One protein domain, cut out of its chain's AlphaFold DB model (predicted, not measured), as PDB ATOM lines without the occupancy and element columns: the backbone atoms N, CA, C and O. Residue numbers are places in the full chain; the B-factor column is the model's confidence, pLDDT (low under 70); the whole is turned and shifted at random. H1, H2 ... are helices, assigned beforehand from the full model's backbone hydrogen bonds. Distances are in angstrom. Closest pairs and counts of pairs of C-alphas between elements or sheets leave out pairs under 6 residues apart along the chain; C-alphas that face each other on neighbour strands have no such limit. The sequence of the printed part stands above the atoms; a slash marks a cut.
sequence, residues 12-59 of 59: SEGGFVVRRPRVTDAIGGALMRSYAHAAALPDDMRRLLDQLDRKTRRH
ATOM      1  N   SER A  12      41.475  37.512  -1.162       52.12
ATOM      2  CA  SER A  12      41.014  38.868  -0.881       52.12
ATOM      3  C   SER A  12      42.025  39.656  -0.048       52.12
ATOM      4  O   SER A  12      41.959  39.671   1.172       52.12
ATOM      5  N   GLU A  13      42.854  40.445  -0.726       51.38
ATOM      6  CA  GLU A  13      42.732  41.896  -0.558       51.38
ATOM      7  C   GLU A  13      42.210  42.436  -1.902       51.38
ATOM      8  O   GLU A  13      42.959  42.574  -2.864       51.38
ATOM      9  N   GLY A  14      40.882  42.610  -2.012       58.50
ATOM     10  CA  GLY A  14      40.182  42.965  -3.264       58.50
ATOM     11  C   GLY A  14      39.535  41.781  -4.003       58.50
ATOM     12  O   GLY A  14      39.772  41.589  -5.190       58.50
ATOM     13  N   GLY A  15      38.744  40.970  -3.292       56.06
ATOM     14  CA  GLY A  15      38.366  39.612  -3.689       56.06
ATOM     15  C   GLY A  15      37.692  39.429  -5.050       56.06
ATOM     16  O   GLY A  15      36.529  39.787  -5.243       56.06
ATOM     17  N   PHE A  16      38.392  38.775  -5.977       60.88
ATOM     18  CA  PHE A  16      37.814  38.294  -7.230       60.88
ATOM     19  C   PHE A  16      37.292  36.870  -7.044       60.88
ATOM     20  O   PHE A  16      38.049  35.935  -6.789       60.88
ATOM     21  N   VAL A  17      35.983  36.682  -7.227       68.50
ATOM     22  CA  VAL A  17      35.384  35.344  -7.224       68.50
ATOM     23  C   VAL A  17      35.661  34.674  -8.568       68.50
ATOM     24  O   VAL A  17      34.943  34.891  -9.546       68.50
ATOM     25  N   VAL A  18      36.687  33.827  -8.619       72.00
ATOM     26  CA  VAL A  18      36.955  32.981  -9.787       72.00
ATOM     27  C   VAL A  18      35.978  31.809  -9.778       72.00
ATOM     28  O   VAL A  18      36.017  30.944  -8.908       72.00
ATOM     29  N   ARG A  19      35.070  31.776 -10.758       78.00
ATOM     30  CA  ARG A  19      34.120  30.670 -10.947       78.00
ATOM     31  C   ARG A  19      34.565  29.785 -12.103       78.00
ATOM     32  O   ARG A  19      35.116  30.271 -13.087       78.00
ATOM     33  N   ARG A  20      34.261  28.487 -12.017       81.62
ATOM     34  CA  ARG A  20      34.441  27.557 -13.139       81.62
ATOM     35  C   ARG A  20      33.541  27.986 -14.315       81.62
ATOM     36  O   ARG A  20      32.323  28.025 -14.121       81.62
ATOM     37  N   PRO A  21      34.091  28.261 -15.516       83.50
ATOM     38  CA  PRO A  21      33.288  28.607 -16.688       83.50
ATOM     39  C   PRO A  21      32.356  27.457 -17.076       83.50
ATOM     40  O   PRO A  21      32.793  26.304 -17.158       83.50
ATOM     41  N   ARG A  22      31.075  27.748 -17.325       88.50
ATOM     42  CA  ARG A  22      30.138  26.751 -17.859       88.50
ATOM     43  C   ARG A  22      30.242  26.720 -19.378       88.50
ATOM     44  O   ARG A  22      30.503  27.743 -20.000       88.50
ATOM     45  N   VAL A  23      29.988  25.564 -19.990       86.12
ATOM     46  CA  VAL A  23      30.008  25.408 -21.463       86.12
ATOM     47  C   VAL A  23      28.978  26.320 -22.146       86.12
ATOM     48  O   VAL A  23      29.180  26.744 -23.278       86.12
ATOM     49  N   THR A  24      27.899  26.652 -21.435       86.94
ATOM     50  CA  THR A  24      26.863  27.598 -21.869       86.94
ATOM     51  C   THR A  24      27.329  29.051 -21.879       86.94
ATOM     52  O   THR A  24      26.726  29.874 -22.562       86.94
ATOM     53  N   ASP A  25      28.377  29.379 -21.126       87.06
ATOM     54  CA  ASP A  25      28.887  30.740 -21.010       87.06
ATOM     55  C   ASP A  25      29.909  30.992 -22.121       87.06
ATOM     56  O   ASP A  25      30.617  30.078 -22.549       87.06
ATOM     57  N   ALA A  26      30.046  32.243 -22.567       88.00
ATOM     58  CA  ALA A  26      30.903  32.593 -23.705       88.00
ATOM     59  C   ALA A  26      32.344  32.062 -23.570       88.00
ATOM     60  O   ALA A  26      32.893  31.509 -24.524       88.00
ATOM     61  N   ILE A  27      32.925  32.172 -22.369       88.12
ATOM     62  CA  ILE A  27      34.278  31.684 -22.063       88.12
ATOM     63  C   ILE A  27      34.333  30.156 -22.129       88.12
ATOM     64  O   ILE A  27      35.196  29.600 -22.806       88.12
ATOM     65  N   GLY A  28      33.416  29.456 -21.456       88.31
ATOM     66  CA  GLY A  28      33.436  27.993 -21.438       88.31
ATOM     67  C   GLY A  28      33.120  27.387 -22.804       88.31
ATOM     68  O   GLY A  28      33.750  26.407 -23.191       88.31
ATOM     69  N   GLY A  29      32.225  28.005 -23.577       90.38
ATOM     70  CA  GLY A  29      31.951  27.621 -24.957       90.38
ATOM     71  C   GLY A  29      33.151  27.845 -25.882       90.38
ATOM     72  O   GLY A  29      33.428  27.003 -26.734       90.38
ATOM     73  N   ALA A  30      33.895  28.944 -25.708       89.75
ATOM     74  CA  ALA A  30      35.124  29.191 -26.461       89.75
ATOM     75  C   ALA A  30      36.199  28.141 -26.150       89.75
ATOM     76  O   ALA A  30      36.748  27.544 -27.073       89.75
ATOM     77  N   LEU A  31      36.436  27.852 -24.867       86.44
ATOM     78  CA  LEU A  31      37.375  26.810 -24.446       86.44
ATOM     79  C   LEU A  31      36.975  25.438 -25.000       86.44
ATOM     80  O   LEU A  31      37.806  24.740 -25.574       86.44
ATOM     81  N   MET A  32      35.696  25.074 -24.886       87.19
ATOM     82  CA  MET A  32      35.189  23.804 -25.398       87.19
ATOM     83  C   MET A  32      35.459  23.660 -26.898       87.19
ATOM     84  O   MET A  32      36.022  22.650 -27.311       87.19
ATOM     85  N   ARG A  33      35.148  24.679 -27.709       86.75
ATOM     86  CA  ARG A  33      35.392  24.634 -29.161       86.75
ATOM     87  C   ARG A  33      36.873  24.484 -29.506       86.75
ATOM     88  O   ARG A  33      37.201  23.686 -30.386       86.75
ATOM     89  N   SER A  34      37.747  25.204 -28.803       84.31
ATOM     90  CA  SER A  34      39.195  25.166 -29.037       84.31
ATOM     91  C   SER A  34      39.806  23.800 -28.722       84.31
ATOM     92  O   SER A  34      40.617  23.300 -29.492       84.31
ATOM     93  N   TYR A  35      39.399  23.170 -27.616       81.50
ATOM     94  CA  TYR A  35      39.969  21.887 -27.192       81.50
ATOM     95  C   TYR A  35      39.238  20.664 -27.757       81.50
ATOM     96  O   TYR A  35      39.828  19.588 -27.809       81.50
ATOM     97  N   ALA A  36      37.998  20.802 -28.239       78.69
ATOM     98  CA  ALA A  36      37.254  19.697 -28.852       78.69
ATOM     99  C   ALA A  36      37.967  19.103 -30.081       78.69
ATOM    100  O   ALA A  36      37.845  17.911 -30.346       78.69
ATOM    101  N   HIS A  37      38.744  19.912 -30.807       66.19
ATOM    102  CA  HIS A  37      39.474  19.477 -32.001       66.19
ATOM    103  C   HIS A  37      40.816  18.805 -31.680       66.19
ATOM    104  O   HIS A  37      41.369  18.107 -32.526       66.19
ATOM    105  N   ALA A  38      41.324  18.949 -30.452       63.38
ATOM    106  CA  ALA A  38      42.556  18.298 -30.001       63.38
ATOM    107  C   ALA A  38      42.347  16.816 -29.609       63.38
ATOM    108  O   ALA A  38      43.248  16.180 -29.071       63.38
ATOM    109  N   ALA A  39      41.153  16.264 -29.850       64.06
ATOM    110  CA  ALA A  39      40.684  14.996 -29.290       64.06
ATOM    111  C   ALA A  39      41.184  13.723 -30.000       64.06
ATOM    112  O   ALA A  39      40.745  12.624 -29.656       64.06
ATOM    113  N   ALA A  40      42.091  13.823 -30.975       71.50
ATOM    114  CA  ALA A  40      42.744  12.631 -31.503       71.50
ATOM    115  C   ALA A  40      43.838  12.192 -30.520       71.50
ATOM    116  O   ALA A  40      44.895  12.816 -30.440       71.50
ATOM    117  N   LEU A  41      43.570  11.130 -29.752       77.62
ATOM    118  CA  LEU A  41      44.572  10.506 -28.891       77.62
ATOM    119  C   LEU A  41      45.730   9.987 -29.769       77.62
ATOM    120  O   LEU A  41      45.476   9.128 -30.615       77.62
ATOM    121  N   PRO A  42      46.975  10.455 -29.568       86.88
ATOM    122  CA  PRO A  42      48.125   9.947 -30.304       86.88
ATOM    123  C   PRO A  42      48.306   8.436 -30.115       86.88
ATOM    124  O   PRO A  42      48.103   7.909 -29.016       86.88
ATOM    125  N   ASP A  43      48.741   7.739 -31.167       87.25
ATOM    126  CA  ASP A  43      48.864   6.273 -31.175       87.25
ATOM    127  C   ASP A  43      49.766   5.735 -30.059       87.25
ATOM    128  O   ASP A  43      49.482   4.688 -29.475       87.25
ATOM    129  N   ASP A  44      50.823   6.463 -29.705       88.94
ATOM    130  CA  ASP A  44      51.723   6.055 -28.629       88.94
ATOM    131  C   ASP A  44      51.040   6.102 -27.259       88.94
ATOM    132  O   ASP A  44      51.213   5.189 -26.451       88.94
ATOM    133  N   MET A  45      50.176   7.092 -27.015       90.88
ATOM    134  CA  MET A  45      49.382   7.146 -25.786       90.88
ATOM    135  C   MET A  45      48.377   5.991 -25.736       90.88
ATOM    136  O   MET A  45      48.206   5.374 -24.686       90.88
ATOM    137  N   ARG A  46      47.766   5.634 -26.875       90.56
ATOM    138  CA  ARG A  46      46.894   4.453 -26.975       90.56
ATOM    139  C   ARG A  46      47.653   3.161 -26.652       90.56
ATOM    140  O   ARG A  46      47.177   2.364 -25.850       90.56
ATOM    141  N   ARG A  47      48.855   2.976 -27.210       91.94
ATOM    142  CA  ARG A  47      49.702   1.798 -26.944       91.94
ATOM    143  C   ARG A  47      50.062   1.662 -25.465       91.94
ATOM    144  O   ARG A  47      50.061   0.549 -24.944       91.94
ATOM    145  N   LEU A  48      50.365   2.770 -24.790       94.69
ATOM    146  CA  LEU A  48      50.686   2.762 -23.361       94.69
ATOM    147  C   LEU A  48      49.472   2.386 -22.502       94.69
ATOM    148  O   LEU A  48      49.615   1.606 -21.560       94.69
ATOM    149  N   LEU A  49      48.278   2.876 -22.848       93.56
ATOM    150  CA  LEU A  49      47.039   2.481 -22.171       93.56
ATOM    151  C   LEU A  49      46.752   0.983 -22.352       93.56
ATOM    152  O   LEU A  49      46.469   0.299 -21.371       93.56
ATOM    153  N   ASP A  50      46.940   0.439 -23.557       92.88
ATOM    154  CA  ASP A  50      46.784  -1.001 -23.806       92.88
ATOM    155  C   ASP A  50      47.770  -1.850 -22.986       92.88
ATOM    156  O   ASP A  50      47.435  -2.941 -22.514       92.88
ATOM    157  N   GLN A  51      49.006  -1.375 -22.809       94.50
ATOM    158  CA  GLN A  51      49.997  -2.047 -21.965       94.50
ATOM    159  C   GLN A  51      49.594  -2.027 -20.489       94.50
ATOM    160  O   GLN A  51      49.710  -3.057 -19.816       94.50
ATOM    161  N   LEU A  52      49.103  -0.886 -19.999       93.81
ATOM    162  CA  LEU A  52      48.614  -0.744 -18.631       93.81
ATOM    163  C   LEU A  52      47.459  -1.716 -18.367       93.81
ATOM    164  O   LEU A  52      47.510  -2.490 -17.416       93.81
ATOM    165  N   ASP A  53      46.479  -1.756 -19.266       93.81
ATOM    166  CA  ASP A  53      45.333  -2.662 -19.202       93.81
ATOM    167  C   ASP A  53      45.744  -4.135 -19.116       93.81
ATOM    168  O   ASP A  53      45.223  -4.898 -18.297       93.81
ATOM    169  N   ARG A  54      46.703  -4.552 -19.951       92.38
ATOM    170  CA  ARG A  54      47.225  -5.928 -19.948       92.38
ATOM    171  C   ARG A  54      47.934  -6.275 -18.644       92.38
ATOM    172  O   ARG A  54      47.879  -7.431 -18.230       92.38
ATOM    173  N   LYS A  55      48.609  -5.310 -18.017       90.88
ATOM    174  CA  LYS A  55      49.297  -5.507 -16.735       90.88
ATOM    175  C   LYS A  55      48.299  -5.613 -15.584       90.88
ATOM    176  O   LYS A  55      48.447  -6.502 -14.754       90.88
ATOM    177  N   THR A  56      47.266  -4.772 -15.581       88.31
ATOM    178  CA  THR A  56      46.214  -4.777 -14.554       88.31
ATOM    179  C   THR A  56      45.384  -6.062 -14.579       88.31
ATOM    180  O   THR A  56      45.056  -6.580 -13.525       88.31
ATOM    181  N   ARG A  57      45.085  -6.629 -15.758       85.62
ATOM    182  CA  ARG A  57      44.285  -7.871 -15.881       85.62
ATOM    183  C   ARG A  57      45.026  -9.168 -15.528       85.62
ATOM    184  O   ARG A  57      44.402 -10.222 -15.489       85.62
ATOM    185  N   ARG A  58      46.353  -9.125 -15.378       70.56
ATOM    186  CA  ARG A  58      47.187 -10.299 -15.045       70.56
ATOM    187  C   ARG A  58      47.457 -10.442 -13.542       70.56
ATOM    188  O   ARG A  58      48.138 -11.389 -13.162       70.56
ATOM    189  N   HIS A  59      46.968  -9.502 -12.739       53.09
ATOM    190  CA  HIS A  59      47.022  -9.506 -11.280       53.09
ATOM    191  C   HIS A  59      45.645  -9.835 -10.706       53.09
ATOM    192  O   HIS A  59      45.627 -10.429  -9.607       53.09
TER     193      HIS A  59
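Overview. This is residues 12 to 59 of the 59 residues of an uncharacterized protein of Sphingomonas lenta (UniProt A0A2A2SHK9). Two separate helices, H2 and H1, sit along a stretched-out chain in the form of a wide open U: H1 lies in its base, H2 makes one arm and the unnamed residues 12 to 19 stick out as the other. The printed part has 48 residues with two named helices, H1 then H2, and no named strand; its class is all helix. It is extended, with a radius of gyration of the C-alphas of 19.0 A, and spans 54 by 28 by 16 A.

Along the chain. Find C-alpha 43 at (48.864, 6.273, -31.175); from there H2, residues 43 to 56, runs 20.1 A to C-alpha 56 at (46.214, -4.777, -14.554). Go back to C-alpha 26 at (30.903, 32.593, -23.705) for H1, residues 26 to 36, 15.3 A long.

Arrangement. H2 and H1 are apart, joined by a short link of 6 residues. In both helices every O i to N i+4 pair is within hydrogen-bond range.

Size, cuts and confidence. Look at Gly 14 and Arg 58 for the two C-alphas farthest apart, 55.0 A. The printed part has no cut. Its mean pLDDT is 80.9; residues 12 to 17, 37 to 39 and 59 are under 70.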